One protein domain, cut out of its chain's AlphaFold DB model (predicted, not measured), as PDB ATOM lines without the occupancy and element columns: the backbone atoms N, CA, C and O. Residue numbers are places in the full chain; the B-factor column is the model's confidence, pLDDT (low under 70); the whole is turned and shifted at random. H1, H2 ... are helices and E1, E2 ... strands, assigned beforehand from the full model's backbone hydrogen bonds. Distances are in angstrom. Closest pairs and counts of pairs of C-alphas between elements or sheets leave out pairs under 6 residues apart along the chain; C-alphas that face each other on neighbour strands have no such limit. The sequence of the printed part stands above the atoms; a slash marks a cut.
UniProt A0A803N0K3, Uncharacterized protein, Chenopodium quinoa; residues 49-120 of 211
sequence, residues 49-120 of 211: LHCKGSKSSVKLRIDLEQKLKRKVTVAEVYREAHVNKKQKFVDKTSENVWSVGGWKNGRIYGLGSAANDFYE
ATOM      1  N   LEU A  49     163.975 156.347 132.649       69.75
ATOM      2  CA  LEU A  49     163.227 157.466 132.087       69.75
ATOM      3  C   LEU A  49     164.050 158.753 132.157       69.75
ATOM      4  O   LEU A  49     164.451 159.228 133.216       69.75
ATOM      5  N   HIS A  50     164.248 159.374 130.998       71.12
ATOM      6  CA  HIS A  50     164.953 160.645 130.889       71.12
ATOM      7  C   HIS A  50     164.004 161.834 131.111       71.12
ATOM      8  O   HIS A  50     162.993 161.974 130.421       71.12
ATOM      9  N   CYS A  51     164.344 162.746 132.023       75.19
ATOM     10  CA  CYS A  51     163.468 163.856 132.426       75.19
ATOM     11  C   CYS A  51     163.630 165.130 131.590       75.19
ATOM     12  O   CYS A  51     162.839 166.064 131.724       75.19
ATOM     13  N   LYS A  52     164.671 165.225 130.757       77.94
ATOM     14  CA  LYS A  52     165.029 166.479 130.063       77.94
ATOM     15  C   LYS A  52     164.518 166.532 128.620       77.94
ATOM     16  O   LYS A  52     165.052 167.275 127.798       77.94
ATOM     17  N   GLY A  53     163.492 165.736 128.313       75.88
ATOM     18  CA  GLY A  53     162.906 165.639 126.977       75.88
ATOM     19  C   GLY A  53     163.955 165.255 125.933       75.88
ATOM     20  O   GLY A  53     164.755 164.350 126.164       75.88
ATOM     21  N   SER A  54     163.981 165.983 124.814       74.12
ATOM     22  CA  SER A  54     164.902 165.767 123.686       74.12
ATOM     23  C   SER A  54     166.327 166.291 123.911       74.12
ATOM     24  O   SER A  54     167.140 166.279 122.985       74.12
ATOM     25  N   LYS A  55     166.656 166.802 125.105       75.88
ATOM     26  CA  LYS A  55     167.997 167.315 125.396       75.88
ATOM     27  C   LYS A  55     168.990 166.158 125.467       75.88
ATOM     28  O   LYS A  55     168.821 165.238 126.259       75.88
ATOM     29  N   SER A  56     170.043 166.214 124.653       73.69
ATOM     30  CA  SER A  56     171.080 165.182 124.654       73.69
ATOM     31  C   SER A  56     171.920 165.226 125.933       73.69
ATOM     32  O   SER A  56     172.139 166.292 126.516       73.69
ATOM     33  N   SER A  57     172.475 164.080 126.334       74.38
ATOM     34  CA  SER A  57     173.373 163.988 127.495       74.38
ATOM     35  C   SER A  57     174.639 164.840 127.330       74.38
ATOM     36  O   SER A  57     175.178 165.338 128.312       74.38
ATOM     37  N   VAL A  58     175.100 165.058 126.091       76.88
ATOM     38  CA  VAL A  58     176.250 165.934 125.796       76.88
ATOM     39  C   VAL A  58     175.911 167.387 126.104       76.88
ATOM     40  O   VAL A  58     176.689 168.069 126.766       76.88
ATOM     41  N   LYS A  59     174.735 167.857 125.674       80.38
ATOM     42  CA  LYS A  59     174.299 169.220 125.979       80.38
ATOM     43  C   LYS A  59     174.022 169.394 127.471       80.38
ATOM     44  O   LYS A  59     174.341 170.433 128.029       80.38
ATOM     45  N   LEU A  60     173.487 168.364 128.126       84.12
ATOM     46  CA  LEU A  60     173.332 168.353 129.580       84.12
ATOM     47  C   LEU A  60     174.673 168.528 130.301       84.12
ATOM     48  O   LEU A  60     174.761 169.331 131.222       84.12
ATOM     49  N   ARG A  61     175.709 167.806 129.854       83.19
ATOM     50  CA  ARG A  61     177.066 167.918 130.392       83.19
ATOM     51  C   ARG A  61     177.610 169.336 130.247       83.19
ATOM     52  O   ARG A  61     178.034 169.898 131.241       83.19
ATOM     53  N   ILE A  62     177.552 169.912 129.044       83.56
ATOM     54  CA  ILE A  62     178.065 171.268 128.782       83.56
ATOM     55  C   ILE A  62     177.375 172.293 129.689       83.56
ATOM     56  O   ILE A  62     178.045 173.090 130.339       83.56
ATOM     57  N   ASP A  63     176.046 172.241 129.780       88.25
ATOM     58  CA  ASP A  63     175.287 173.185 130.600       88.25
ATOM     59  C   ASP A  63     175.602 173.010 132.106       88.25
ATOM     60  O   ASP A  63     175.639 173.985 132.857       88.25
ATOM     61  N   LEU A  64     175.865 171.776 132.558       88.38
ATOM     62  CA  LEU A  64     176.309 171.493 133.927       88.38
ATOM     63  C   LEU A  64     177.741 171.980 134.196       88.38
ATOM     64  O   LEU A  64     177.984 172.548 135.258       88.38
ATOM     65  N   GLU A  65     178.671 171.801 133.256       90.25
ATOM     66  CA  GLU A  65     180.057 172.288 133.364       90.25
ATOM     67  C   GLU A  65     180.098 173.814 133.443       90.25
ATOM     68  O   GLU A  65     180.799 174.371 134.286       90.25
ATOM     69  N   GLN A  66     179.281 174.494 132.634       92.75
ATOM     70  CA  GLN A  66     179.119 175.947 132.700       92.75
ATOM     71  C   GLN A  66     178.563 176.397 134.056       92.75
ATOM     72  O   GLN A  66     179.063 177.359 134.637       92.75
ATOM     73  N   LYS A  67     177.560 175.686 134.589       91.81
ATOM     74  CA  LYS A  67     176.955 176.003 135.890       91.81
ATOM     75  C   LYS A  67     177.922 175.787 137.057       91.81
ATOM     76  O   LYS A  67     177.936 176.585 137.989       91.81
ATOM     77  N   LEU A  68     178.694 174.702 137.025       89.50
ATOM     78  CA  LEU A  68     179.574 174.292 138.124       89.50
ATOM     79  C   LEU A  68     181.003 174.835 137.994       89.50
ATOM     80  O   LEU A  68     181.779 174.692 138.934       89.50
ATOM     81  N   LYS A  69     181.355 175.453 136.857       91.25
ATOM     82  CA  LYS A  69     182.700 175.974 136.539       91.25
ATOM     83  C   LYS A  69     183.818 174.939 136.721       91.25
ATOM     84  O   LYS A  69     184.963 175.280 136.996       91.25
ATOM     85  N   ARG A  70     183.483 173.661 136.558       88.69
ATOM     86  CA  ARG A  70     184.414 172.533 136.613       88.69
ATOM     87  C   ARG A  70     183.955 171.438 135.671       88.69
ATOM     88  O   ARG A  70     182.787 171.387 135.287       88.69
ATOM     89  N   LYS A  71     184.867 170.518 135.364       81.44
ATOM     90  CA  LYS A  71     184.525 169.280 134.667       81.44
ATOM     91  C   LYS A  71     183.538 168.477 135.517       81.44
ATOM     92  O   LYS A  71     183.722 168.331 136.729       81.44
ATOM     93  N   VAL A  72     182.482 167.984 134.882       82.00
ATOM     94  CA  VAL A  72     181.441 167.200 135.557       82.00
ATOM     95  C   VAL A  72     181.614 165.723 135.280       82.00
ATOM     96  O   VAL A  72     182.060 165.301 134.208       82.00
ATOM     97  N   THR A  73     181.256 164.930 136.273       79.62
ATOM     98  CA  THR A  73     181.343 163.476 136.207       79.62
ATOM     99  C   THR A  73     180.176 162.907 135.402       79.62
ATOM    100  O   THR A  73     179.107 163.511 135.272       79.62
ATOM    101  N   VAL A  74     180.354 161.699 134.866       75.06
ATOM    102  CA  VAL A  74     179.278 160.994 134.148       75.06
ATOM    103  C   VAL A  74     178.102 160.692 135.083       75.06
ATOM    104  O   VAL A  74     176.949 160.730 134.653       75.06
ATOM    105  N   ALA A  75     178.382 160.457 136.366       78.56
ATOM    106  CA  ALA A  75     177.366 160.263 137.389       78.56
ATOM    107  C   ALA A  75     176.513 161.524 137.587       78.56
ATOM    108  O   ALA A  75     175.290 161.442 137.563       78.56
ATOM    109  N   GLU A  76     177.116 162.708 137.686       83.19
ATOM    110  CA  GLU A  76     176.361 163.964 137.811       83.19
ATOM    111  C   GLU A  76     175.452 164.218 136.606       83.19
ATOM    112  O   GLU A  76     174.293 164.600 136.770       83.19
ATOM    113  N   VAL A  77     175.946 163.926 135.400       83.69
ATOM    114  CA  VAL A  77     175.149 164.004 134.168       83.69
ATOM    115  C   VAL A  77     173.986 163.011 134.210       83.69
ATOM    116  O   VAL A  77     172.865 163.359 133.843       83.69
ATOM    117  N   TYR A  78     174.224 161.782 134.671       83.06
ATOM    118  CA  TYR A  78     173.168 160.782 134.815       83.06
ATOM    119  C   TYR A  78     172.117 161.220 135.839       83.06
ATOM    120  O   TYR A  78     170.925 161.177 135.541       83.06
ATOM    121  N   ARG A  79     172.540 161.694 137.012       85.00
ATOM    122  CA  ARG A  79     171.637 162.142 138.074       85.00
ATOM    123  C   ARG A  79     170.758 163.279 137.583       85.00
ATOM    124  O   ARG A  79     169.542 163.161 137.631       85.00
ATOM    125  N   GLU A  80     171.349 164.325 137.015       86.62
ATOM    126  CA  GLU A  80     170.604 165.472 136.483       86.62
ATOM    127  C   GLU A  80     169.602 165.066 135.389       86.62
ATOM    128  O   GLU A  80     168.543 165.680 135.253       86.62
ATOM    129  N   ALA A  81     169.912 164.031 134.608       84.25
ATOM    130  CA  ALA A  81     169.039 163.519 133.559       84.25
ATOM    131  C   ALA A  81     167.831 162.715 134.077       84.25
ATOM    132  O   ALA A  81     166.810 162.699 133.388       84.25
ATOM    133  N   HIS A  82     167.932 162.080 135.250       85.38
ATOM    134  CA  HIS A  82     166.947 161.103 135.749       85.38
ATOM    135  C   HIS A  82     166.311 161.487 137.097       85.38
ATOM    136  O   HIS A  82     165.510 160.728 137.645       85.38
ATOM    137  N   VAL A  83     166.637 162.663 137.648       86.25
ATOM    138  CA  VAL A  83     165.965 163.209 138.835       86.25
ATOM    139  C   VAL A  83     164.934 164.275 138.474       86.25
ATOM    140  O   VAL A  83     165.105 165.088 137.562       86.25
ATOM    141  N   ASN A  84     163.845 164.295 139.235       84.81
ATOM    142  CA  ASN A  84     162.823 165.328 139.156       84.81
ATOM    143  C   ASN A  84     163.248 166.616 139.892       84.81
ATOM    144  O   ASN A  84     164.284 166.686 140.552       84.81
ATOM    145  N   LYS A  85     162.397 167.650 139.838       83.50
ATOM    146  CA  LYS A  85     162.627 168.930 140.539       83.50
ATOM    147  C   LYS A  85     162.774 168.784 142.065       83.50
ATOM    148  O   LYS A  85     163.362 169.654 142.692       83.50
ATOM    149  N   LYS A  86     162.255 167.698 142.650       85.50
ATOM    150  CA  LYS A  86     162.361 167.358 144.080       85.50
ATOM    151  C   LYS A  86     163.608 166.516 144.397       85.50
ATOM    152  O   LYS A  86     163.674 165.942 145.477       85.50
ATOM    153  N   GLN A  87     164.563 166.407 143.466       83.81
ATOM    154  CA  GLN A  87     165.803 165.636 143.622       83.81
ATOM    155  C   GLN A  87     165.592 164.128 143.861       83.81
ATOM    156  O   GLN A  87     166.476 163.460 144.393       83.81
ATOM    157  N   LYS A  88     164.442 163.579 143.445       86.19
ATOM    158  CA  LYS A  88     164.143 162.137 143.499       86.19
ATOM    159  C   LYS A  88     164.194 161.528 142.101       86.19
ATOM    160  O   LYS A  88     163.807 162.198 141.142       86.19
ATOM    161  N   PHE A  89     164.632 160.274 141.991       85.12
ATOM    162  CA  PHE A  89     164.572 159.532 140.731       85.12
ATOM    163  C   PHE A  89     163.131 159.416 140.237       85.12
ATOM    164  O   PHE A  89     162.200 159.296 141.035       85.12
ATOM    165  N   VAL A  90     162.944 159.521 138.922       82.56
ATOM    166  CA  VAL A  90     161.603 159.463 138.320       82.56
ATOM    167  C   VAL A  90     161.048 158.053 138.191       82.56
ATOM    168  O   VAL A  90     159.837 157.900 138.058       82.56
ATOM    169  N   ASP A  91     161.909 157.044 138.250       81.94
ATOM    170  CA  ASP A  91     161.536 155.641 138.162       81.94
ATOM    171  C   ASP A  91     162.525 154.759 138.930       81.94
ATOM    172  O   ASP A  91     163.654 155.167 139.236       81.94
ATOM    173  N   LYS A  92     162.078 153.540 139.249       81.38
ATOM    174  CA  LYS A  92     162.856 152.586 140.040       81.38
ATOM    175  C   LYS A  92     164.055 152.044 139.270       81.38
ATOM    176  O   LYS A  92     165.085 151.778 139.878       81.38
ATOM    177  N   THR A  93     163.958 151.924 137.950       78.06
ATOM    178  CA  THR A  93     165.045 151.455 137.088       78.06
ATOM    179  C   THR A  93     166.219 152.437 137.111       78.06
ATOM    180  O   THR A  93     167.365 152.018 137.253       78.06
ATOM    181  N   SER A  94     165.954 153.743 137.046       78.44
ATOM    182  CA  SER A  94     166.951 154.813 137.157       78.44
ATOM    183  C   SER A  94     167.623 154.838 138.527       78.44
ATOM    184  O   SER A  94     168.839 154.998 138.619       78.44
ATOM    185  N   GLU A  95     166.841 154.657 139.594       82.31
ATOM    186  CA  GLU A  95     167.366 154.541 140.959       82.31
ATOM    187  C   GLU A  95     168.227 153.284 141.129       82.31
ATOM    188  O   GLU A  95     169.295 153.338 141.735       82.31
ATOM    189  N   ASN A  96     167.792 152.160 140.556       78.38
ATOM    190  CA  ASN A  96     168.538 150.913 140.593       78.38
ATOM    191  C   ASN A  96     169.863 151.066 139.841       78.38
ATOM    192  O   ASN A  96     170.919 150.840 140.415       78.38
ATOM    193  N   VAL A  97     169.835 151.579 138.606       75.88
ATOM    194  CA  VAL A  97     171.049 151.873 137.830       75.88
ATOM    195  C   VAL A  97     171.972 152.836 138.578       75.88
ATOM    196  O   VAL A  97     173.175 152.651 138.473       75.88
ATOM    197  N   TRP A  98     171.439 153.809 139.333       77.62
ATOM    198  CA  TRP A  98     172.199 154.712 140.216       77.62
ATOM    199  C   TRP A  98     172.805 154.054 141.469       77.62
ATOM    200  O   TRP A  98     173.723 154.606 142.076       77.62
ATOM    201  N   SER A  99     172.277 152.909 141.878       74.44
ATOM    202  CA  SER A  99     172.710 152.220 143.094       74.44
ATOM    203  C   SER A  99     173.669 151.077 142.777       74.44
ATOM    204  O   SER A  99     174.709 150.953 143.415       74.44
ATOM    205  N   VAL A 100     173.338 150.252 141.779       69.88
ATOM    206  CA  VAL A 100     174.115 149.057 141.411       69.88
ATOM    207  C   VAL A 100     175.109 149.306 140.278       69.88
ATOM    208  O   VAL A 100     175.983 148.481 140.024       69.88
ATOM    209  N   GLY A 101     174.989 150.441 139.590       68.94
ATOM    210  CA  GLY A 101     175.710 150.690 138.354       68.94
ATOM    211  C   GLY A 101     175.092 149.974 137.155       68.94
ATOM    212  O   GLY A 101     174.562 148.870 137.235       68.94
ATOM    213  N   GLY A 102     175.169 150.606 135.989       63.34
ATOM    214  CA  GLY A 102     174.753 150.022 134.718       63.34
ATOM    215  C   GLY A 102     175.877 150.067 133.696       63.34
ATOM    216  O   GLY A 102     176.535 151.095 133.544       63.34
ATOM    217  N   TRP A 103     176.062 148.983 132.942       60.69
ATOM    218  CA  TRP A 103     177.024 148.921 131.842       60.69
ATOM    219  C   TRP A 103     176.298 148.941 130.498       60.69
ATOM    220  O   TRP A 103     175.543 148.027 130.169       60.69
ATOM    221  N   LYS A 104     176.554 149.956 129.665       57.38
ATOM    222  CA  LYS A 104     176.067 149.967 128.274       57.38
ATOM    223  C   LYS A 104     177.065 150.627 127.331       57.38
ATOM    224  O   LYS A 104     177.497 151.750 127.572       57.38
ATOM    225  N   ASN A 105     177.409 149.948 126.234       50.88
ATOM    226  CA  ASN A 105     178.344 150.431 125.203       50.88
ATOM    227  C   ASN A 105     179.702 150.905 125.767       50.88
ATOM    228  O   ASN A 105     180.206 151.961 125.385       50.88
ATOM    229  N   GLY A 106     180.268 150.150 126.716       52.28
ATOM    230  CA  GLY A 106     181.557 150.479 127.344       52.28
ATOM    231  C   GLY A 106     181.522 151.709 128.254       52.28
ATOM    232  O   GLY A 106     182.563 152.300 128.529       52.28
ATOM    233  N   ARG A 107     180.329 152.138 128.681       55.91
ATOM    234  CA  ARG A 107     180.130 153.232 129.628       55.91
ATOM    235  C   ARG A 107     179.426 152.692 130.862       55.91
ATOM    236  O   ARG A 107     178.406 152.010 130.739       55.91
ATOM    237  N   ILE A 108     180.000 153.016 132.013       59.62
ATOM    238  CA  ILE A 108     179.419 152.775 133.325       59.62
ATOM    239  C   ILE A 108     178.579 154.002 133.683       59.62
ATOM    240  O   ILE A 108     179.033 155.142 133.551       59.62
ATOM    241  N   TYR A 109     177.343 153.770 134.098       64.88
ATOM    242  CA  TYR A 109     176.424 154.796 134.577       64.88
ATOM    243  C   TYR A 109     175.996 154.456 135.991       64.88
ATOM    244  O   TYR A 109     175.971 153.288 136.355       64.88
ATOM    245  N   GLY A 110     175.630 155.479 136.759       59.06
ATOM    246  CA  GLY A 110     174.930 155.271 138.015       59.06
ATOM    247  C   GLY A 110     175.723 154.536 139.101       59.06
ATOM    248  O   GLY A 110     175.140 153.899 139.945       59.06
ATOM    249  N   LEU A 111     177.048 154.640 139.134       62.19
ATOM    250  CA  LEU A 111     177.834 154.239 140.316       62.19
ATOM    251  C   LEU A 111     178.122 155.432 141.245       62.19
ATOM    252  O   LEU A 111     179.020 155.385 142.076       62.19
ATOM    253  N   GLY A 112     177.386 156.539 141.088       62.78
ATOM    254  CA  GLY A 112     177.593 157.750 141.881       62.78
ATOM    255  C   GLY A 112     179.052 158.224 141.875       62.78
ATOM    256  O   GLY A 112     179.687 158.301 140.824       62.78
ATOM    257  N   SER A 113     179.574 158.533 143.060       53.78
ATOM    258  CA  SER A 113     180.976 158.905 143.291       53.78
ATOM    259  C   SER A 113     181.965 157.759 143.068       53.78
ATOM    260  O   SER A 113     183.094 158.038 142.680       53.78
ATOM    261  N   ALA A 114     181.546 156.497 143.220       50.94
ATOM    262  CA  ALA A 114     182.404 155.336 142.974       50.94
ATOM    263  C   ALA A 114     182.780 155.205 141.488       50.94
ATOM    264  O   ALA A 114     183.825 154.670 141.149       50.94
ATOM    265  N   ALA A 115     181.972 155.756 140.572       51.00
ATOM    266  CA  ALA A 115     182.247 155.712 139.134       51.00
ATOM    267  C   ALA A 115     183.530 156.458 138.716       51.00
ATOM    268  O   ALA A 115     184.032 156.209 137.619       51.00
ATOM    269  N   ASN A 116     184.041 157.374 139.549       46.94
ATOM    270  CA  ASN A 116     185.294 158.075 139.267       46.94
ATOM    271  C   ASN A 116     186.508 157.137 139.350       46.94
ATOM    272  O   ASN A 116     187.450 157.331 138.589       46.94
ATOM    273  N   ASP A 117     186.443 156.098 140.186       46.91
ATOM    274  CA  ASP A 117     187.546 155.151 140.397       46.91
ATOM    275  C   ASP A 117     187.577 154.042 139.330       46.91
ATOM    276  O   ASP A 117     188.613 153.441 139.065       46.91
ATOM    277  N   PHE A 118     186.443 153.789 138.661       43.16
ATOM    278  CA  PHE A 118     186.299 152.700 137.685       43.16
ATOM    279  C   PHE A 118     186.413 153.133 136.216       43.16
ATOM    280  O   PHE A 118     186.331 152.284 135.323       43.16
ATOM    281  N   TYR A 119     186.579 154.431 135.927       48.00
ATOM    282  CA  TYR A 119     186.683 154.923 134.550       48.00
ATOM    283  C   TYR A 119     188.102 155.348 134.166       48.00
ATOM    284  O   TYR A 119     188.405 156.532 134.036       48.00
ATOM    285  N   GLU A 120     188.919 154.365 133.795       49.88
ATOM    286  CA  GLU A 120     189.810 154.526 132.649       49.88
ATOM    287  C   GLU A 120     189.121 153.917 131.431       49.88
ATOM    288  O   GLU A 120     188.794 152.727 131.396       49.88
TER     289      GLU A 120
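What this domain is: This is residues 49 to 120 of the 211 residues of an uncharacterized protein of Chenopodium quinoa (UniProt A0A803N0K3). The short hairpin E1 and E2, with H3 and H4, makes one side of a small rounded body; H2 runs through the middle, and H1 crosses it on the other side. The printed part has 72 residues, with elements in the order H1, H2, H3, E1, E2, H4. It is mostly helix and compact, with a radius of gyration of the C-alphas of 11.8 A and spans of 28 by 27 by 21 A.

Where its parts are: E1 is residues 102 to 104, E2 107 to 109, H3 92 to 100 and H4 112 to 116, ending at C-alpha (185.294, 158.075, 139.267). H2, residues 74 to 82, spans 12.4 A; H1, residues 57 to 68, spans 16.0 A from C-alpha (173.373, 163.988, 127.495).

How they stand to each other: E1 and E2 are antiparallel, with N 102 and O 109 2.8 A apart, within hydrogen-bond range. The closest C-alphas of H2 and E2, Ala 75 and Tyr 109, are 6.2 A apart. H2 touches H4 (C-alphas 75 and 112, 5.2 A) and, about perpendicular at 75 degrees, H1 (C-alphas 61 and 77, 5.8 A). H3 is close to H2 but not clearly touching (C-alphas 94 and 82, 6.4 A). Every O i to N i+4 pair is within range in H1, H2 and H3; H4 has 0 of 1, but 2 of 2 O i to N i+3.

The domain as a whole: The printed part has no cut and no long link. Residues 49 and 100 to 120 have pLDDT under 70.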